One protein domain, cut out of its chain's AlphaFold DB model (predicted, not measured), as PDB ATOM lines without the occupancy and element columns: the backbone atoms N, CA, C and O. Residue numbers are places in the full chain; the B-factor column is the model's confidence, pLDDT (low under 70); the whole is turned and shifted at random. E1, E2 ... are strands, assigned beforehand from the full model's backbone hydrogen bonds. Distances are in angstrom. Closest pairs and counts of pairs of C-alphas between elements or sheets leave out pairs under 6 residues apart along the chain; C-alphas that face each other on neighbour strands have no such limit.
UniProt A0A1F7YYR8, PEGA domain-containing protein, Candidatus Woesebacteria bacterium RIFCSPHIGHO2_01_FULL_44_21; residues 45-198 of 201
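AT A GLANCE: This is residues 45 to 198 of the 201 residues of the protein "PEGA domain-containing protein" of Candidatus Woesebacteria bacterium RIFCSPHIGHO2_01_FULL_44_21 (UniProt A0A1F7YYR8). Two flattened strand sandwiches stand side by side and share one long, strongly twisted sheet, which runs E4, E1, E7, E8, E15, E9, E12. A small sheet, E3, E2, E5, E6, covers its E4 end on one face, and a second small sheet, E11, E10, E13, E14, covers its E12 end on the opposite face, so each pair is only partly face to face. The printed part has 154 residues, with fifteen named strands, E1 to E15 in that order along the chain, and no named helix: the class is all strand. The long sheet is mixed and the small ones antiparallel. The whole is compact, with a radius of gyration of the C-alphas of 15.5 A, and flat, spanning 43 by 43 by 20 A.

HOW THE PARTS SIT: The N and O pairs named here are within hydrogen-bond range. E1, residues 47 to 53, is antiparallel to the edge strand E4, residues 71 to 75, at 157 degrees (N 49 and O 73, 2.8 A), and parallel to E7, residues 105 to 111, at 15 degrees (N 50 and O 106, 2.9 A). E2, residues 57 to 61, and E3, residues 64 to 68, form a hairpin, with N 59 and O 67 2.8 A apart. E5, residues 79 to 86, is antiparallel to E2, with N 58 and O 85 2.8 A apart, and forms a hairpin with E6, residues 94 to 99, with N 82 and O 96 2.8 A apart. E7 and E8, residues 120 to 128, form a hairpin at 171 degrees, with N 109 and O 122 2.8 A apart. The closest C-alphas of E6 and E8, those of Asn 99 and Gln 125, are 7.8 A apart. E15, residues 190 to 197, is antiparallel to E8, with N 123 and O 195 2.8 A apart, and parallel to E9, residues 134 to 141, with N 137 and O 192 2.9 A apart. E12, residues 159 to 163, is the other edge strand, antiparallel to E9, with N 138 and O 159 2.8 A apart. E10, residues 146 to 149, and E11, residues 152 to 156, form a hairpin, with N 147 and O 155 2.9 A apart. E13, residues 166 to 173, is antiparallel to E10, with N 148 and O 171 3.0 A apart, and forms a hairpin with E14, residues 180 to 186, with N 170 and O 182 2.8 A apart. The three sheets form a stack of sheets, face to face in turn, with strands at 35 degrees between the long sheet and that of E2 and 30 degrees between it and that of E10.

IN THESE COORDINATES: E1 begins at C-alpha 47 at (118.473, 164.511, 109.639). E8 is 26.7 A long, E9 24.2 A and E5 22.7 A. E15 ends at C-alpha 197 at (115.877, 145.341, 96.926).

THE WHOLE: The two C-alphas farthest apart, those of Ala 90 and Asn 132, are 47.9 A apart. The printed part has no cut and no long link. Its mean pLDDT is 96.2, and no printed residue is under 70.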
ATOM      1  N   ASP A  45     118.555 171.135 112.495       72.38
ATOM      2  CA  ASP A  45     119.366 171.509 111.325       72.38
ATOM      3  C   ASP A  45     120.248 170.291 110.924       72.38
ATOM      4  O   ASP A  45     121.488 170.346 110.921       72.38
ATOM      5  N   SER A  46     119.600 169.127 110.830       85.88
ATOM      6  CA  SER A  46     120.143 167.774 110.721       85.88
ATOM      7  C   SER A  46     119.007 166.780 110.436       85.88
ATOM      8  O   SER A  46     117.856 166.967 110.841       85.88
ATOM      9  N   ALA A  47     119.325 165.690 109.746       92.81
ATOM     10  CA  ALA A  47     118.473 164.511 109.639       92.81
ATOM     11  C   ALA A  47     118.941 163.436 110.629       92.81
ATOM     12  O   ALA A  47     120.138 163.300 110.887       92.81
ATOM     13  N   ALA A  48     118.019 162.618 111.135       94.44
ATOM     14  CA  ALA A  48     118.375 161.397 111.849       94.44
ATOM     15  C   ALA A  48     118.551 160.242 110.848       94.44
ATOM     16  O   ALA A  48     117.668 159.981 110.031       94.44
ATOM     17  N   LEU A  49     119.662 159.515 110.938       97.19
ATOM     18  CA  LEU A  49     119.924 158.307 110.164       97.19
ATOM     19  C   LEU A  49     120.004 157.104 111.106       97.19
ATOM     20  O   LEU A  49     120.861 157.062 111.986       97.19
ATOM     21  N   LEU A  50     119.134 156.118 110.888       97.88
ATOM     22  CA  LEU A  50     119.187 154.797 111.517       97.88
ATOM     23  C   LEU A  50     119.659 153.764 110.484       97.88
ATOM     24  O   LEU A  50     119.091 153.674 109.395       97.88
ATOM     25  N   VAL A  51     120.669 152.970 110.833       98.69
ATOM     26  CA  VAL A  51     121.251 151.921 109.988       98.69
ATOM     27  C   VAL A  51     121.239 150.586 110.730       98.69
ATOM     28  O   VAL A  51     121.893 150.436 111.762       98.69
ATOM     29  N   GLU A  52     120.523 149.603 110.188       98.50
ATOM     30  CA  GLU A  52     120.341 148.269 110.774       98.50
ATOM     31  C   GLU A  52     120.815 147.169 109.804       98.50
ATOM     32  O   GLU A  52     120.667 147.291 108.585       98.50
ATOM     33  N   SER A  53     121.351 146.062 110.323       98.44
ATOM     34  CA  SER A  53     121.655 144.870 109.520       98.44
ATOM     35  C   SER A  53     121.548 143.577 110.325       98.44
ATOM     36  O   SER A  53     121.640 143.590 111.550       98.44
ATOM     37  N   ASN A  54     121.355 142.459 109.623       97.81
ATOM     38  CA  ASN A  54     121.181 141.128 110.217       97.81
ATOM     39  C   ASN A  54     122.471 140.497 110.780       97.81
ATOM     40  O   ASN A  54     122.407 139.616 111.635       97.81
ATOM     41  N   VAL A  55     123.630 140.973 110.327       97.94
ATOM     42  CA  VAL A  55     124.958 140.694 110.892       97.94
ATOM     43  C   VAL A  55     125.621 142.002 111.318       97.94
ATOM     44  O   VAL A  55     125.258 143.069 110.817       97.94
ATOM     45  N   GLU A  56     126.613 141.930 112.207       98.06
ATOM     46  CA  GLU A  56     127.452 143.085 112.545       98.06
ATOM     47  C   GLU A  56     128.183 143.592 111.289       98.06
ATOM     48  O   GLU A  56     128.832 142.815 110.582       98.06
ATOM     49  N   ALA A  57     128.093 144.893 111.017       98.69
ATOM     50  CA  ALA A  57     128.799 145.553 109.925       98.69
ATOM     51  C   ALA A  57     129.364 146.906 110.376       98.69
ATOM     52  O   ALA A  57     128.671 147.672 111.045       98.69
ATOM     53  N   SER A  58     130.597 147.229 109.977       98.88
ATOM     54  CA  SER A  58     131.145 148.585 110.113       98.88
ATOM     55  C   SER A  58     130.440 149.533 109.144       98.88
ATOM     56  O   SER A  58     130.261 149.217 107.961       98.88
ATOM     57  N   VAL A  59     130.039 150.694 109.659       98.88
ATOM     58  CA  VAL A  59     129.277 151.730 108.957       98.88
ATOM     59  C   VAL A  59     130.212 152.866 108.573       98.88
ATOM     60  O   VAL A  59     130.809 153.504 109.439       98.88
ATOM     61  N   PHE A  60     130.296 153.156 107.279       98.81
ATOM     62  CA  PHE A  60     131.060 154.265 106.725       98.81
ATOM     63  C   PHE A  60     130.114 155.275 106.073       98.81
ATOM     64  O   PHE A  60     129.230 154.894 105.305       98.81
ATOM     65  N   ILE A  61     130.328 156.561 106.339       98.50
ATOM     66  CA  ILE A  61     129.608 157.674 105.706       98.50
ATOM     67  C   ILE A  61     130.638 158.548 105.000       98.50
ATOM     68  O   ILE A  61     131.616 158.975 105.612       98.50
ATOM     69  N   ASN A  62     130.445 158.777 103.700       97.88
ATOM     70  CA  ASN A  62     131.343 159.560 102.842       97.88
ATOM     71  C   ASN A  62     132.819 159.087 102.883       97.88
ATOM     72  O   ASN A  62     133.741 159.854 102.620       97.88
ATOM     73  N   GLY A  63     133.034 157.799 103.183       97.75
ATOM     74  CA  GLY A  63     134.349 157.150 103.289       97.75
ATOM     75  C   GLY A  63     134.951 157.093 104.701       97.75
ATOM     76  O   GLY A  63     135.942 156.395 104.896       97.75
ATOM     77  N   GLU A  64     134.356 157.762 105.689       98.44
ATOM     78  CA  GLU A  64     134.816 157.776 107.084       98.44
ATOM     79  C   GLU A  64     134.015 156.772 107.935       98.44
ATOM     80  O   GLU A  64     132.788 156.737 107.845       98.44
ATOM     81  N   GLU A  65     134.679 155.957 108.764       98.38
ATOM     82  CA  GLU A  65     134.003 155.011 109.668       98.38
ATOM     83  C   GLU A  65     133.303 155.763 110.813       98.38
ATOM     84  O   GLU A  65     133.931 156.527 111.542       98.38
ATOM     85  N   LYS A  66     131.993 155.544 110.976       98.38
ATOM     86  CA  LYS A  66     131.151 156.198 111.994       98.38
ATOM     87  C   LYS A  66     130.736 155.272 113.138       98.38
ATOM     88  O   LYS A  66     130.261 155.752 114.164       98.38
ATOM     89  N   GLY A  67     130.910 153.959 112.987       98.25
ATOM     90  CA  GLY A  67     130.571 152.973 114.011       98.25
ATOM     91  C   GLY A  67     130.257 151.603 113.420       98.25
ATOM     92  O   GLY A  67     130.731 151.260 112.340       98.25
ATOM     93  N   LYS A  68     129.425 150.829 114.121       98.62
ATOM     94  CA  LYS A  68     128.920 149.521 113.682       98.62
ATOM     95  C   LYS A  68     127.401 149.464 113.782       98.62
ATOM     96  O   LYS A  68     126.818 150.203 114.569       98.62
ATOM     97  N   THR A  69     126.768 148.591 113.007       98.00
ATOM     98  CA  THR A  69     125.324 148.351 113.087       98.00
ATOM     99  C   THR A  69     124.926 147.614 114.380       98.00
ATOM    100  O   THR A  69     125.664 146.735 114.833       98.00
ATOM    101  N   PRO A  70     123.751 147.917 114.970       98.44
ATOM    102  CA  PRO A  70     122.854 149.020 114.617       98.44
ATOM    103  C   PRO A  70     123.432 150.384 115.039       98.44
ATOM    104  O   PRO A  70     123.902 150.543 116.164       98.44
ATOM    105  N   LEU A  71     123.356 151.372 114.145       97.38
ATOM    106  CA  LEU A  71     123.836 152.739 114.377       97.38
ATOM    107  C   LEU A  71     122.689 153.733 114.187       97.38
ATOM    108  O   LEU A  71     122.050 153.726 113.139       97.38
ATOM    109  N   GLU A  72     122.468 154.619 115.156       97.19
ATOM    110  CA  GLU A  72     121.637 155.813 114.976       97.19
ATOM    111  C   GLU A  72     122.478 157.064 115.239       97.19
ATOM    112  O   GLU A  72     123.197 157.127 116.239       97.19
ATOM    113  N   MET A  73     122.411 158.048 114.340       95.12
ATOM    114  CA  MET A  73     123.144 159.309 114.460       95.12
ATOM    115  C   MET A  73     122.433 160.466 113.750       95.12
ATOM    116  O   MET A  73     121.626 160.254 112.846       95.12
ATOM    117  N   GLU A  74     122.775 161.696 114.129       95.19
ATOM    118  CA  GLU A  74     122.441 162.891 113.354       95.19
ATOM    119  C   GLU A  74     123.472 163.127 112.240       95.19
ATOM    120  O   GLU A  74     124.672 162.912 112.428       95.19
ATOM    121  N   VAL A  75     122.996 163.593 111.086       94.75
ATOM    122  CA  VAL A  75     123.775 163.893 109.877       94.75
ATOM    123  C   VAL A  75     123.330 165.265 109.356       94.75
ATOM    124  O   VAL A  75     122.143 165.579 109.426       94.75
ATOM    125  N   LYS A  76     124.254 166.107 108.873       93.00
ATOM    126  CA  LYS A  76     123.944 167.476 108.395       93.00
ATOM    127  C   LYS A  76     123.980 167.606 106.873       93.00
ATOM    128  O   LYS A  76     123.562 168.612 106.316       93.00
ATOM    129  N   GLU A  77     124.513 166.597 106.210       93.44
ATOM    130  CA  GLU A  77     124.599 166.476 104.769       93.44
ATOM    131  C   GLU A  77     123.253 166.007 104.189       93.44
ATOM    132  O   GLU A  77     122.756 164.949 104.565       93.44
ATOM    133  N   GLU A  78     122.682 166.763 103.242       91.88
ATOM    134  CA  GLU A  78     121.438 166.406 102.524       91.88
ATOM    135  C   GLU A  78     121.566 165.108 101.698       91.88
ATOM    136  O   GLU A  78     120.576 164.467 101.344       91.88
ATOM    137  N   GLU A  79     122.798 164.718 101.366       95.69
ATOM    138  CA  GLU A  79     123.132 163.554 100.555       95.69
ATOM    139  C   GLU A  79     124.419 162.907 101.086       95.69
ATOM    140  O   GLU A  79     125.423 163.588 101.304       95.69
ATOM    141  N   ILE A  80     124.410 161.582 101.255       97.69
ATOM    142  CA  ILE A  80     125.593 160.809 101.652       97.69
ATOM    143  C   ILE A  80     125.816 159.580 100.770       97.69
ATOM    144  O   ILE A  80     124.881 158.993 100.221       97.69
ATOM    145  N   VAL A  81     127.070 159.132 100.710       98.50
ATOM    146  CA  VAL A  81     127.427 157.764 100.317       98.50
ATOM    147  C   VAL A  81     127.577 156.930 101.586       98.50
ATOM    148  O   VAL A  81     128.528 157.107 102.350       98.50
ATOM    149  N   LEU A  82     126.629 156.024 101.808       98.75
ATOM    150  CA  LEU A  82     126.636 155.049 102.892       98.75
ATOM    151  C   LEU A  82     127.279 153.748 102.401       98.75
ATOM    152  O   LEU A  82     126.858 153.187 101.388       98.75
ATOM    153  N   ARG A  83     128.259 153.238 103.147       98.81
ATOM    154  CA  ARG A  83     128.909 151.948 102.888       98.81
ATOM    155  C   ARG A  83     128.888 151.082 104.142       98.81
ATOM    156  O   ARG A  83     129.324 151.514 105.204       98.81
ATOM    157  N   LEU A  84     128.431 149.841 104.002       98.81
ATOM    158  CA  LEU A  84     128.429 148.824 105.052       98.81
ATOM    159  C   LEU A  84     129.411 147.710 104.697       98.81
ATOM    160  O   LEU A  84     129.342 147.141 103.605       98.81
ATOM    161  N   VAL A  85     130.302 147.381 105.630       98.75
ATOM    162  CA  VAL A  85     131.259 146.275 105.502       98.75
ATOM    163  C   VAL A  85     130.942 145.239 106.585       98.75
ATOM    164  O   VAL A  85     131.159 145.538 107.759       98.75
ATOM    165  N   PRO A  86     130.395 144.057 106.238       98.62
ATOM    166  CA  PRO A  86     130.075 143.023 107.219       98.62
ATOM    167  C   PRO A  86     131.342 142.494 107.905       98.62
ATOM    168  O   PRO A  86     132.416 142.452 107.306       98.62
ATOM    169  N   ALA A  87     131.213 142.086 109.170       97.88
ATOM    170  CA  ALA A  87     132.320 141.531 109.952       97.88
ATOM    171  C   ALA A  87     132.785 140.151 109.439       97.88
ATOM    172  O   ALA A  87     133.951 139.794 109.602       97.88
ATOM    173  N   ASP A  88     131.889 139.396 108.794       97.12
ATOM    174  CA  ASP A  88     132.244 138.222 107.996       97.12
ATOM    175  C   ASP A  88     132.648 138.660 106.580       97.12
ATOM    176  O   ASP A  88     131.824 139.147 105.803       97.12
ATOM    177  N   SER A  89     133.922 138.463 106.241       95.12
ATOM    178  CA  SER A  89     134.501 138.829 104.946       95.12
ATOM    179  C   SER A  89     134.093 137.915 103.785       95.12
ATOM    180  O   SER A  89     134.433 138.219 102.640       95.12
ATOM    181  N   ALA A  90     133.353 136.829 104.041       97.06
ATOM    182  CA  ALA A  90     132.679 136.060 102.997       97.06
ATOM    183  C   ALA A  90     131.428 136.777 102.450       97.06
ATOM    184  O   ALA A  90     131.001 136.495 101.330       97.06
ATOM    185  N   LEU A  91     130.847 137.711 103.213       98.25
ATOM    186  CA  LEU A  91     129.657 138.461 102.816       98.25
ATOM    187  C   LEU A  91     130.047 139.728 102.023       98.25
ATOM    188  O   LEU A  91     131.001 140.424 102.382       98.25
ATOM    189  N   PRO A  92     129.324 140.076 100.945       97.81
ATOM    190  CA  PRO A  92     129.664 141.230 100.122       97.81
ATOM    191  C   PRO A  92     129.327 142.548 100.842       97.81
ATOM    192  O   PRO A  92     128.252 142.653 101.439       97.81
ATOM    193  N   PRO A  93     130.173 143.592 100.734       98.31
ATOM    194  CA  PRO A  93     129.828 144.923 101.225       98.31
ATOM    195  C   PRO A  93     128.618 145.500 100.476       98.31
ATOM    196  O   PRO A  93     128.260 145.059  99.381       98.31
ATOM    197  N   TYR A  94     127.988 146.509 101.072       98.44
ATOM    198  CA  TYR A  94     126.851 147.221 100.492       98.44
ATOM    199  C   TYR A  94     127.138 148.718 100.436       98.44
ATOM    200  O   TYR A  94     127.360 149.339 101.471       98.44
ATOM    201  N   ASP A  95     127.107 149.286  99.234       98.19
ATOM    202  CA  ASP A  95     127.253 150.716  98.976       98.19
ATOM    203  C   ASP A  95     125.923 151.272  98.454       98.19
ATOM    204  O   ASP A  95     125.307 150.683  97.562       98.19
ATOM    205  N   THR A  96     125.478 152.412  98.978       97.88
ATOM    206  CA  THR A  96     124.300 153.127  98.469       97.88
ATOM    207  C   THR A  96     124.427 154.632  98.679       97.88
ATOM    208  O   THR A  96     124.999 155.095  99.664       97.88
ATOM    209  N   LYS A  97     123.850 155.412  97.765       97.56
ATOM    210  CA  LYS A  97     123.541 156.820  98.027       97.56
ATOM    211  C   LYS A  97     122.271 156.892  98.882       97.56
ATOM    212  O   LYS A  97     121.368 156.073  98.694       97.56
ATOM    213  N   VAL A  98     122.219 157.831  99.822       96.94
ATOM    214  CA  VAL A  98     121.062 158.088 100.690       96.94
ATOM    215  C   VAL A  98     120.815 159.591 100.719       96.94
ATOM    216  O   VAL A  98     121.754 160.352 100.953       96.94
ATOM    217  N   ASN A  99     119.566 160.002 100.501       93.62
ATOM    218  CA  ASN A  99     119.150 161.391 100.654       93.62
ATOM    219  C   ASN A  99     118.562 161.572 102.057       93.62
ATOM    220  O   ASN A  99     117.937 160.664 102.605       93.62
ATOM    221  N   LEU A 100     118.772 162.743 102.646       93.94
ATOM    222  CA  LEU A 100     118.499 163.015 104.049       93.94
ATOM    223  C   LEU A 100     117.756 164.347 104.168       93.94
ATOM    224  O   LEU A 100     118.248 165.388 103.750       93.94
ATOM    225  N   THR A 101     116.539 164.307 104.715       90.31
ATOM    226  CA  THR A 101     115.696 165.500 104.902       90.31
ATOM    227  C   THR A 101     115.784 165.968 106.353       90.31
ATOM    228  O   THR A 101     115.499 165.186 107.266       90.31
ATOM    229  N   GLU A 102     116.162 167.229 106.573       90.50
ATOM    230  CA  GLU A 102     116.254 167.834 107.911       90.50
ATOM    231  C   GLU A 102     114.959 167.668 108.722       90.50
ATOM    232  O   GLU A 102     113.846 167.726 108.189       90.50
ATOM    233  N   GLY A 103     115.094 167.432 110.029       88.25
ATOM    234  CA  GLY A 103     113.961 167.196 110.928       88.25
ATOM    235  C   GLY A 103     113.194 165.887 110.685       88.25
ATOM    236  O   GLY A 103     112.140 165.684 111.291       88.25
ATOM    237  N   THR A 104     113.695 164.986 109.832       89.62
ATOM    238  CA  THR A 104     113.112 163.652 109.590       89.62
ATOM    239  C   THR A 104     114.066 162.531 110.012       89.62
ATOM    240  O   THR A 104     115.253 162.762 110.249       89.62
ATOM    241  N   LYS A 105     113.551 161.295 110.092       90.94
ATOM    242  CA  LYS A 105     114.371 160.085 110.231       90.94
ATOM    243  C   LYS A 105     114.367 159.289 108.930       90.94
ATOM    244  O   LYS A 105     113.307 158.867 108.470       90.94
ATOM    245  N   THR A 106     115.556 159.032 108.399       95.50
ATOM    246  CA  THR A 106     115.797 158.043 107.348       95.50
ATOM    247  C   THR A 106     116.260 156.733 107.976       95.50
ATOM    248  O   THR A 106     117.097 156.728 108.877       95.50
ATOM    249  N   ILE A 107     115.710 155.615 107.506       97.25
ATOM    250  CA  ILE A 107     116.054 154.267 107.968       97.25
ATOM    251  C   ILE A 107     116.636 153.483 106.796       97.25
ATOM    252  O   ILE A 107     115.979 153.336 105.765       97.25
ATOM    253  N   VAL A 108     117.834 152.928 106.972       98.56
ATOM    254  CA  VAL A 108     118.452 151.973 106.047       98.56
ATOM    255  C   VAL A 108     118.556 150.611 106.725       98.56
ATOM    256  O   VAL A 108     119.119 150.500 107.811       98.56
ATOM    257  N   ARG A 109     118.056 149.559 106.073       98.50
ATOM    258  CA  ARG A 109     118.248 148.166 106.501       98.50
ATOM    259  C   ARG A 109     118.998 147.367 105.453       98.50
ATOM    260  O   ARG A 109     118.687 147.472 104.264       98.50
ATOM    261  N   ARG A 110     119.928 146.517 105.890       98.25
ATOM    262  CA  ARG A 110     120.659 145.580 105.031       98.25
ATOM    263  C   ARG A 110     120.585 144.155 105.570       98.25
ATOM    264  O   ARG A 110     121.231 143.812 106.556       98.25
ATOM    265  N   GLU A 111     119.851 143.311 104.858       98.12
ATOM    266  CA  GLU A 111     119.917 141.862 105.024       98.12
ATOM    267  C   GLU A 111     121.053 141.339 104.142       98.12
ATOM    268  O   GLU A 111     120.913 141.272 102.918       98.12
ATOM    269  N   PHE A 112     122.194 141.005 104.739       98.50
ATOM    270  CA  PHE A 112     123.272 140.338 104.016       98.50
ATOM    271  C   PHE A 112     122.925 138.863 103.785       98.50
ATOM    272  O   PHE A 112     122.371 138.190 104.656       98.50
ATOM    273  N   GLY A 113     123.292 138.366 102.608       97.62
ATOM    274  CA  GLY A 113     123.379 136.953 102.262       97.62
ATOM    275  C   GLY A 113     124.698 136.675 101.538       97.62
ATOM    276  O   GLY A 113     125.460 137.596 101.252       97.62
ATOM    277  N   GLU A 114     124.953 135.409 101.210       97.62
ATOM    278  CA  GLU A 114     126.213 134.903 100.621       97.62
ATOM    279  C   GLU A 114     126.666 135.612  99.326       97.62
ATOM    280  O   GLU A 114     127.805 135.473  98.892       97.62
ATOM    281  N   SER A 115     125.776 136.358  98.670       97.44
ATOM    282  CA  SER A 115     126.059 137.105  97.448       97.44
ATOM    283  C   SER A 115     125.220 138.381  97.371       97.44
ATOM    284  O   SER A 115     124.225 138.543  98.082       97.44
ATOM    285  N   ILE A 116     125.581 139.281  96.450       95.62
ATOM    286  CA  ILE A 116     124.846 140.535  96.220       95.62
ATOM    287  C   ILE A 116     123.379 140.245  95.863       95.62
ATOM    288  O   ILE A 116     122.499 140.953  96.344       95.62
ATOM    289  N   VAL A 117     123.117 139.186  95.086       96.38
ATOM    290  CA  VAL A 117     121.763 138.804  94.644       96.38
ATOM    291  C   VAL A 117     120.968 138.025  95.693       96.38
ATOM    292  O   VAL A 117     119.747 138.045  95.645       96.38
ATOM    293  N   THR A 118     121.613 137.369  96.665       97.94
ATOM    294  CA  THR A 118     120.931 136.688  97.789       97.94
ATOM    295  C   THR A 118     120.772 137.571  99.033       97.94
ATOM    296  O   THR A 118     120.271 137.099 100.057       97.94
ATOM    297  N   SER A 119     121.146 138.850  98.923       98.25
ATOM    298  CA  SER A 119     120.988 139.908  99.928       98.25
ATOM    299  C   SER A 119     119.828 140.850  99.569       98.25
ATOM    300  O   SER A 119     119.585 141.093  98.390       98.25
ATOM    301  N   SER A 120     119.161 141.450 100.556       98.12
ATOM    302  CA  SER A 120     118.117 142.477 100.357       98.12
ATOM    303  C   SER A 120     118.465 143.789 101.066       98.12
ATOM    304  O   SER A 120     119.405 143.866 101.861       98.12
ATOM    305  N   SER A 121     117.759 144.869 100.750       98.19
ATOM    306  CA  SER A 121     117.914 146.158 101.431       98.19
ATOM    307  C   SER A 121     116.611 146.945 101.449       98.19
ATOM    308  O   SER A 121     115.744 146.743 100.602       98.19
ATOM    309  N   GLN A 122     116.477 147.840 102.424       98.12
ATOM    310  CA  GLN A 122     115.355 148.764 102.570       98.12
ATOM    311  C   GLN A 122     115.924 150.162 102.816       98.12
ATOM    312  O   GLN A 122     116.811 150.309 103.655       98.12
ATOM    313  N   VAL A 123     115.404 151.185 102.143       98.19
ATOM    314  CA  VAL A 123     115.627 152.594 102.492       98.19
ATOM    315  C   VAL A 123     114.263 153.253 102.624       98.19
ATOM    316  O   VAL A 123     113.490 153.262 101.668       98.19
ATOM    317  N   VAL A 124     113.956 153.776 103.808       97.25
ATOM    318  CA  VAL A 124     112.700 154.470 104.118       97.25
ATOM    319  C   VAL A 124     113.039 155.903 104.506       97.25
ATOM    320  O   VAL A 124     113.720 156.125 105.505       97.25
ATOM    321  N   GLN A 125     112.580 156.864 103.709       94.06
ATOM    322  CA  GLN A 125     112.799 158.303 103.893       94.06
ATOM    323  C   GLN A 125     111.437 158.992 104.036       94.06
ATOM    324  O   GLN A 125     110.498 158.645 103.319       94.06
ATOM    325  N   LEU A 126     111.320 159.975 104.931       91.50
ATOM    326  CA  LEU A 126     110.159 160.868 104.975       91.50
ATOM    327  C   LEU A 126     110.502 162.163 104.237       91.50
ATOM    328  O   LEU A 126     111.470 162.832 104.573       91.50
ATOM    329  N   GLU A 127     109.681 162.529 103.260       90.06
ATOM    330  CA  GLU A 127     109.787 163.777 102.506       90.06
ATOM    331  C   GLU A 127     108.575 164.651 102.831       90.06
ATOM    332  O   GLU A 127     107.430 164.210 102.711       90.06
ATOM    333  N   LYS A 128     108.803 165.896 103.258       89.12
ATOM    334  CA  LYS A 128     107.723 166.839 103.566       89.12
ATOM    335  C   LYS A 128     107.189 167.461 102.279       89.12
ATOM    336  O   LYS A 128     107.933 168.132 101.570       89.12
ATOM    337  N   VAL A 129     105.894 167.309 102.011       87.88
ATOM    338  CA  VAL A 129     105.264 167.786 100.771       87.88
ATOM    339  C   VAL A 129     103.992 168.586 101.042       87.88
ATOM    340  O   VAL A 129     103.284 168.369 102.024       87.88
ATOM    341  N   ASN A 130     103.646 169.486 100.123       85.81
ATOM    342  CA  ASN A 130     102.405 170.263 100.184       85.81
ATOM    343  C   ASN A 130     101.198 169.435  99.689       85.81
ATOM    344  O   ASN A 130     100.550 169.798  98.708       85.81
ATOM    345  N   THR A 131     100.923 168.301 100.347       80.69
ATOM    346  CA  THR A 131      99.802 167.389 100.046       80.69
ATOM    347  C   THR A 131      98.751 167.416 101.160       80.69
ATOM    348  O   THR A 131      99.083 167.523 102.339       80.69
ATOM    349  N   ASN A 132      97.470 167.286 100.805       87.62
ATOM    350  CA  ASN A 132      96.348 167.286 101.758       87.62
ATOM    351  C   ASN A 132      96.039 165.868 102.281       87.62
ATOM    352  O   ASN A 132      94.884 165.441 102.329       87.62
ATOM    353  N   GLY A 133      97.077 165.120 102.649       92.62
ATOM    354  CA  GLY A 133      96.983 163.711 103.024       92.62
ATOM    355  C   GLY A 133      98.314 163.139 103.491       92.62
ATOM    356  O   GLY A 133      99.227 163.877 103.850       92.62
ATOM    357  N   SER A 134      98.417 161.817 103.464       95.69
ATOM    358  CA  SER A 134      99.648 161.065 103.708       95.69
ATOM    359  C   SER A 134      99.835 160.059 102.580       95.69
ATOM    360  O   SER A 134      98.891 159.358 102.211       95.69
ATOM    361  N   GLU A 135     101.030 160.008 102.005       96.88
ATOM    362  CA  GLU A 135     101.301 159.234 100.792       96.88
ATOM    363  C   GLU A 135     102.468 158.266 101.009       96.88
ATOM    364  O   GLU A 135     103.396 158.547 101.764       96.88
ATOM    365  N   ILE A 136     102.436 157.122 100.330       97.94
ATOM    366  CA  ILE A 136     103.541 156.161 100.274       97.94
ATOM    367  C   ILE A 136     103.944 156.021  98.806       97.94
ATOM    368  O   ILE A 136     103.093 155.815  97.937       97.94
ATOM    369  N   ALA A 137     105.240 156.133  98.529       98.12
ATOM    370  CA  ALA A 137     105.835 155.866  97.226       98.12
ATOM    371  C   ALA A 137     106.836 154.717  97.375       98.12
ATOM    372  O   ALA A 137     107.752 154.810  98.186       98.12
ATOM    373  N   ILE A 138     106.665 153.639  96.614       98.56
ATOM    374  CA  ILE A 138     107.545 152.468  96.633       98.56
ATOM    375  C   ILE A 138     108.115 152.171  95.244       98.56
ATOM    376  O   ILE A 138     107.386 152.043  94.257       98.56
ATOM    377  N   VAL A 139     109.434 151.996  95.201       98.38
ATOM    378  CA  VAL A 139     110.198 151.470  94.064       98.38
ATOM    379  C   VAL A 139     111.004 150.253  94.523       98.38
ATOM    380  O   VAL A 139     111.325 150.132  95.710       98.38
ATOM    381  N   SER A 140     111.335 149.337  93.614       98.44
ATOM    382  CA  SER A 140     112.035 148.105  93.986       98.44
ATOM    383  C   SER A 140     113.059 147.633  92.964       98.44
ATOM    384  O   SER A 140     113.029 148.033  91.809       98.44
ATOM    385  N   ILE A 141     113.941 146.733  93.400       96.75
ATOM    386  CA  ILE A 141     114.818 145.949  92.528       96.75
ATOM    387  C   ILE A 141     114.576 144.459  92.839       96.75
ATOM    388  O   ILE A 141     114.822 144.050  93.977       96.75
ATOM    389  N   PRO A 142     114.103 143.638  91.878       97.06
ATOM    390  CA  PRO A 142     113.675 144.018  90.523       97.06
ATOM    391  C   PRO A 142     112.449 144.952  90.517       97.06
ATOM    392  O   PRO A 142     111.768 145.094  91.533       97.06
ATOM    393  N   ASP A 143     112.163 145.577  89.374       96.25
ATOM    394  CA  ASP A 143     110.907 146.298  89.118       96.25
ATOM    395  C   ASP A 143     109.712 145.335  88.957       96.25
ATOM    396  O   ASP A 143     109.887 144.136  88.721       96.25
ATOM    397  N   GLY A 144     108.483 145.859  89.028       97.00
ATOM    398  CA  GLY A 144     107.263 145.109  88.708       97.00
ATOM    399  C   GLY A 144     106.840 144.075  89.755       97.00
ATOM    400  O   GLY A 144     106.060 143.178  89.438       97.00
ATOM    401  N   VAL A 145     107.341 144.176  90.989       97.88
ATOM    402  CA  VAL A 145     107.015 143.243  92.085       97.88
ATOM    403  C   VAL A 145     105.677 143.606  92.718       97.88
ATOM    404  O   VAL A 145     105.300 144.776  92.733       97.88
ATOM    405  N   ASP A 146     104.958 142.623  93.253       98.50
ATOM    406  CA  ASP A 146     103.646 142.838  93.863       98.50
ATOM    407  C   ASP A 146     103.745 143.598  95.192       98.50
ATOM    408  O   ASP A 146     104.635 143.345  96.005       98.50
ATOM    409  N   VAL A 147     102.788 144.504  95.418       98.56
ATOM    410  CA  VAL A 147     102.686 145.340  96.622       98.56
ATOM    411  C   VAL A 147     101.304 145.201  97.262       98.56
ATOM    412  O   VAL A 147     100.268 145.364  96.601       98.56
ATOM    413  N   SER A 148     101.281 144.973  98.574       98.31
ATOM    414  CA  SER A 148     100.082 145.056  99.413       98.31
ATOM    415  C   SER A 148     100.319 145.872 100.685       98.31
ATOM    416  O   SER A 148     101.430 145.919 101.212       98.31
ATOM    417  N   LEU A 149      99.263 146.520 101.175       98.44
ATOM    418  CA  LEU A 149      99.240 147.271 102.431       98.44
ATOM    419  C   LEU A 149      98.215 146.615 103.359       98.44
ATOM    420  O   LEU A 149      97.075 146.402 102.951       98.44
ATOM    421  N   ASP A 150      98.630 146.227 104.564       97.94
ATOM    422  CA  ASP A 150      97.804 145.540 105.573       97.94
ATOM    423  C   ASP A 150      97.036 144.313 105.030       97.94
ATOM    424  O   ASP A 150      95.930 143.984 105.455       97.94
ATOM    425  N   GLY A 151      97.635 143.627 104.050       96.81
ATOM    426  CA  GLY A 151      97.053 142.475 103.353       96.81
ATOM    427  C   GLY A 151      96.196 142.813 102.124       96.81
ATOM    428  O   GLY A 151      95.942 141.923 101.311       96.81
ATOM    429  N   GLN A 152      95.805 144.073 101.908       97.88
ATOM    430  CA  GLN A 152      95.118 144.497 100.685       97.88
ATOM    431  C   GLN A 152      96.126 144.696  99.543       97.88
ATOM    432  O   GLN A 152      96.982 145.577  99.607       97.88
ATOM    433  N   LYS A 153      96.023 143.905  98.465       97.81
ATOM    434  CA  LYS A 153      96.831 144.119  97.250       97.81
ATOM    435  C   LYS A 153      96.472 145.457  96.597       97.81
ATOM    436  O   LYS A 153      95.297 145.717  96.341       97.81
ATOM    437  N   LEU A 154      97.492 146.267  96.308       98.19
ATOM    438  CA  LEU A 154      97.347 147.596  95.704       98.19
ATOM    439  C   LEU A 154      97.778 147.630  94.233       98.19
ATOM    440  O   LEU A 154      97.179 148.345  93.435       98.19
ATOM    441  N   GLY A 155      98.802 146.860  93.865       97.88
ATOM    442  CA  GLY A 155      99.367 146.872  92.518       97.88
ATOM    443  C   GLY A 155     100.752 146.240  92.489       97.88
ATOM    444  O   GLY A 155     101.014 145.299  93.242       97.88
ATOM    445  N   SER A 156     101.624 146.788  91.646       98.31
ATOM    446  CA  SER A 156     103.022 146.376  91.506       98.31
ATOM    447  C   SER A 156     103.925 147.611  91.362       98.31
ATOM    448  O   SER A 156     103.433 148.683  91.006       98.31
ATOM    449  N   THR A 157     105.221 147.497  91.660       97.94
ATOM    450  CA  THR A 157     106.167 148.631  91.612       97.94
ATOM    451  C   THR A 157     106.512 149.084  90.181       97.94
ATOM    452  O   THR A 157     106.507 148.259  89.265       97.94
ATOM    453  N   PRO A 158     106.875 150.368  89.968       98.50
ATOM    454  CA  PRO A 158     106.839 151.480  90.926       98.50
ATOM    455  C   PRO A 158     105.401 151.948  91.210       98.50
ATOM    456  O   PRO A 158     104.590 152.084  90.297       98.50
ATOM    457  N   LEU A 159     105.080 152.215  92.480       98.38
ATOM    458  CA  LEU A 159     103.715 152.512  92.931       98.38
ATOM    459  C   LEU A 159     103.694 153.696  93.909       98.38
ATOM    460  O   LEU A 159     104.487 153.737  94.845       98.38
ATOM    461  N   ARG A 160     102.759 154.638  93.734       97.62
ATOM    462  CA  ARG A 160     102.544 155.777  94.644       97.62
ATOM    463  C   ARG A 160     101.058 155.897  94.970       97.62
ATOM    464  O   ARG A 160     100.239 155.915  94.055       97.62
ATOM    465  N   PHE A 161     100.709 155.931  96.255       97.31
ATOM    466  CA  PHE A 161      99.323 155.851  96.723       97.31
ATOM    467  C   PHE A 161      99.092 156.626  98.027       97.31
ATOM    468  O   PHE A 161     100.013 156.856  98.809       97.31
ATOM    469  N   MET A 162      97.836 157.005  98.264       96.75
ATOM    470  CA  MET A 162      97.381 157.587  99.530       96.75
ATOM    471  C   MET A 162      97.230 156.488 100.588       96.75
ATOM    472  O   MET A 162      96.622 155.453 100.316       96.75
ATOM    473  N   ALA A 163      97.712 156.745 101.800       96.56
ATOM    474  CA  ALA A 163      97.475 155.931 102.990       96.56
ATOM    475  C   ALA A 163      96.803 156.785 104.077       96.56
ATOM    476  O   ALA A 163      96.892 158.016 104.056       96.56
ATOM    477  N   SER A 164      96.132 156.158 105.043       96.25
ATOM    478  CA  SER A 164      95.707 156.849 106.268       96.25
ATOM    479  C   SER A 164      96.923 157.247 107.115       96.25
ATOM    480  O   SER A 164      97.910 156.522 107.098       96.25
ATOM    481  N   PRO A 165      96.886 158.338 107.899       95.69
ATOM    482  CA  PRO A 165      97.947 158.603 108.867       95.69
ATOM    483  C   PRO A 165      97.980 157.515 109.953       95.69
ATOM    484  O   PRO A 165      96.956 157.262 110.591       95.69
ATOM    485  N   GLY A 166      99.136 156.887 110.180       95.25
ATOM    486  CA  GLY A 166      99.289 155.776 111.128       95.25
ATOM    487  C   GLY A 166     100.389 154.776 110.754       95.25
ATOM    488  O   GLY A 166     101.098 154.951 109.763       95.25
ATOM    489  N   GLU A 167     100.539 153.724 111.565       96.62
ATOM    490  CA  GLU A 167     101.371 152.564 111.219       96.62
ATOM    491  C   GLU A 167     100.672 151.686 110.177       96.62
ATOM    492  O   GLU A 167      99.493 151.366 110.320       96.62
ATOM    493  N   HIS A 168     101.431 151.242 109.177       97.75
ATOM    494  CA  HIS A 168     100.997 150.301 108.152       97.75
ATOM    495  C   HIS A 168     102.041 149.202 107.933       97.75
ATOM    496  O   HIS A 168     103.250 149.432 108.047       97.75
ATOM    497  N   THR A 169     101.576 148.008 107.569       98.00
ATOM    498  CA  THR A 169     102.426 146.885 107.155       98.00
ATOM    499  C   THR A 169     102.442 146.801 105.632       98.00
ATOM    500  O   THR A 169     101.443 146.460 105.003       98.00
ATOM    501  N   LEU A 170     103.587 147.122 105.035       97.94
ATOM    502  CA  LEU A 170     103.821 147.075 103.596       97.94
ATOM    503  C   LEU A 170     104.479 145.738 103.241       97.94
ATOM    504  O   LEU A 170     105.583 145.443 103.698       97.94
ATOM    505  N   ASN A 171     103.809 144.923 102.433       98.38
ATOM    506  CA  ASN A 171     104.305 143.633 101.964       98.38
ATOM    507  C   ASN A 171     104.679 143.717 100.481       98.38
ATOM    508  O   ASN A 171     103.943 144.281  99.670       98.38
ATOM    509  N   VAL A 172     105.834 143.143 100.146       98.12
ATOM    510  CA  VAL A 172     106.471 143.217  98.828       98.12
ATOM    511  C   VAL A 172     106.922 141.814  98.425       98.12
ATOM    512  O   VAL A 172     107.684 141.184  99.162       98.12
ATOM    513  N   SER A 173     106.450 141.298  97.290       97.00
ATOM    514  CA  SER A 173     106.679 139.900  96.885       97.00
ATOM    515  C   SER A 173     106.927 139.727  95.387       97.00
ATOM    516  O   SER A 173     106.407 140.467  94.552       97.00
ATOM    517  N   SER A 174     107.736 138.728  95.025       96.38
ATOM    518  CA  SER A 174     108.018 138.395  93.624       96.38
ATOM    519  C   SER A 174     108.407 136.929  93.441       96.38
ATOM    520  O   SER A 174     108.974 136.289  94.330       96.38
ATOM    521  N   ALA A 175     108.128 136.384  92.256       95.75
ATOM    522  CA  ALA A 175     108.554 135.038  91.892       95.75
ATOM    523  C   ALA A 175     110.091 134.929  91.932       95.75
ATOM    524  O   ALA A 175     110.804 135.833  91.499       95.75
ATOM    525  N   GLY A 176     110.609 133.829  92.485       96.38
ATOM    526  CA  GLY A 176     112.053 133.604  92.640       96.38
ATOM    527  C   GLY A 176     112.758 134.471  93.695       96.38
ATOM    528  O   GLY A 176     113.957 134.301  93.885       96.38
ATOM    529  N   HIS A 177     112.050 135.355  94.408       97.88
ATOM    530  CA  HIS A 177     112.633 136.260  95.407       97.88
ATOM    531  C   HIS A 177     112.024 136.045  96.794       97.88
ATOM    532  O   HIS A 177     110.890 135.586  96.914       97.88
ATOM    533  N   LYS A 178     112.772 136.354  97.855       97.25
ATOM    534  CA  LYS A 178     112.316 136.339  99.249       97.25
ATOM    535  C   LYS A 178     111.389 137.531  99.478       97.25
ATOM    536  O   LYS A 178     111.729 138.662  99.141       97.25
ATOM    537  N   ASP A 179     110.223 137.250 100.042       96.12
ATOM    538  CA  ASP A 179     109.184 138.247 100.283       96.12
ATOM    539  C   ASP A 179     109.583 139.132 101.476       96.12
ATOM    540  O   ASP A 179     110.125 138.638 102.467       96.12
ATOM    541  N   VAL A 180     109.335 140.439 101.387       96.12
ATOM    542  CA  VAL A 180     109.728 141.424 102.405       96.12
ATOM    543  C   VAL A 180     108.480 142.057 103.017       96.12
ATOM    544  O   VAL A 180     107.539 142.420 102.314       96.12
ATOM    545  N   SER A 181     108.477 142.202 104.342       96.25
ATOM    546  CA  SER A 181     107.452 142.924 105.098       96.25
ATOM    547  C   SER A 181     108.123 144.070 105.852       96.25
ATOM    548  O   SER A 181     109.111 143.859 106.558       96.25
ATOM    549  N   LEU A 182     107.621 145.290 105.664       93.81
ATOM    550  CA  LEU A 182     108.134 146.517 106.263       93.81
ATOM    551  C   LEU A 182     107.031 147.159 107.109       93.81
ATOM    552  O   LEU A 182     105.893 147.267 106.659       93.81
ATOM    553  N   ARG A 183     107.369 147.664 108.300       93.69
ATOM    554  CA  ARG A 183     106.520 148.653 108.984       93.69
ATOM    555  C   ARG A 183     106.884 150.037 108.466       93.69
ATOM    556  O   ARG A 183     108.065 150.389 108.450       93.69
ATOM    557  N   VAL A 184     105.881 150.811 108.076       94.69
ATOM    558  CA  VAL A 184     106.017 152.212 107.658       94.69
ATOM    559  C   VAL A 184     105.004 153.065 108.414       94.69
ATOM    560  O   VAL A 184     103.926 152.586 108.758       94.69
ATOM    561  N   VAL A 185     105.347 154.325 108.687       94.44
ATOM    562  CA  VAL A 185     104.454 155.270 109.373       94.44
ATOM    563  C   VAL A 185     104.066 156.361 108.388       94.44
ATOM    564  O   VAL A 185     104.892 157.191 108.019       94.44
ATOM    565  N   ALA A 186     102.814 156.347 107.947       95.00
ATOM    566  CA  ALA A 186     102.256 157.377 107.087       95.00
ATOM    567  C   ALA A 186     101.946 158.629 107.926       95.00
ATOM    568  O   ALA A 186     101.253 158.550 108.943       95.00
ATOM    569  N   VAL A 187     102.464 159.791 107.515       92.19
ATOM    570  CA  VAL A 187     102.346 161.058 108.257       92.19
ATOM    571  C   VAL A 187     101.696 162.120 107.373       92.19
ATOM    572  O   VAL A 187     102.052 162.273 106.207       92.19
ATOM    573  N   TYR A 188     100.718 162.850 107.914       94.00
ATOM    574  CA  TYR A 188      99.986 163.873 107.164       94.00
ATOM    575  C   TYR A 188     100.908 165.042 106.772       94.00
ATOM    576  O   TYR A 188     101.597 165.598 107.627       94.00
ATOM    577  N   GLY A 189     100.913 165.419 105.491       92.94
ATOM    578  CA  GLY A 189     101.850 166.386 104.907       92.94
ATOM    579  C   GLY A 189     103.197 165.787 104.476       92.94
ATOM    580  O   GLY A 189     104.146 166.538 104.251       92.94
ATOM    581  N   TYR A 190     103.308 164.456 104.377       93.31
ATOM    582  CA  TYR A 190     104.537 163.764 103.973       93.31
ATOM    583  C   TYR A 190     104.281 162.659 102.938       93.31
ATOM    584  O   TYR A 190     103.220 162.027 102.915       93.31
ATOM    585  N   VAL A 191     105.305 162.399 102.122       95.69
ATOM    586  CA  VAL A 191     105.486 161.143 101.385       95.69
ATOM    587  C   VAL A 191     106.461 160.267 102.167       95.69
ATOM    588  O   VAL A 191     107.532 160.724 102.567       95.69
ATOM    589  N   VAL A 192     106.122 158.994 102.351       96.38
ATOM    590  CA  VAL A 192     107.075 157.961 102.765       96.38
ATOM    591  C   VAL A 192     107.662 157.336 101.502       96.38
ATOM    592  O   VAL A 192     106.991 156.565 100.816       96.38
ATOM    593  N   ASN A 193     108.905 157.691 101.184       97.00
ATOM    594  CA  ASN A 193     109.651 157.160 100.048       97.00
ATOM    595  C   ASN A 193     110.367 155.866 100.463       97.00
ATOM    596  O   ASN A 193     111.267 155.885 101.306       97.00
ATOM    597  N   VAL A 194     109.972 154.745  99.858       98.12
ATOM    598  CA  VAL A 194     110.476 153.393 100.125       98.12
ATOM    599  C   VAL A 194     111.228 152.864  98.903       98.12
ATOM    600  O   VAL A 194     110.654 152.697  97.828       98.12
ATOM    601  N   VAL A 195     112.504 152.538  99.080       98.38
ATOM    602  CA  VAL A 195     113.309 151.773  98.116       98.38
ATOM    603  C   VAL A 195     113.561 150.393  98.710       98.38
ATOM    604  O   VAL A 195     114.018 150.299  99.849       98.38
ATOM    605  N   VAL A 196     113.286 149.317  97.970       98.25
ATOM    606  CA  VAL A 196     113.525 147.942  98.449       98.25
ATOM    607  C   VAL A 196     114.205 147.068  97.396       98.25
ATOM    608  O   VAL A 196     113.704 146.920  96.287       98.25
ATOM    609  N   SER A 197     115.335 146.442  97.733       97.94
ATOM    610  CA  SER A 197     115.877 145.341  96.926       97.94
ATOM    611  C   SER A 197     115.451 144.003  97.525       97.94
ATOM    612  O   SER A 197     115.531 143.816  98.742       97.94
ATOM    613  N   LEU A 198     114.967 143.082  96.690       98.25
ATOM    614  CA  LEU A 198     114.583 141.734  97.105       98.25
ATOM    615  C   LEU A 198     115.742 140.761  96.878       98.25
ATOM    616  O   LEU A 198     116.352 140.742  95.813       98.25
TER     617      LEU A 198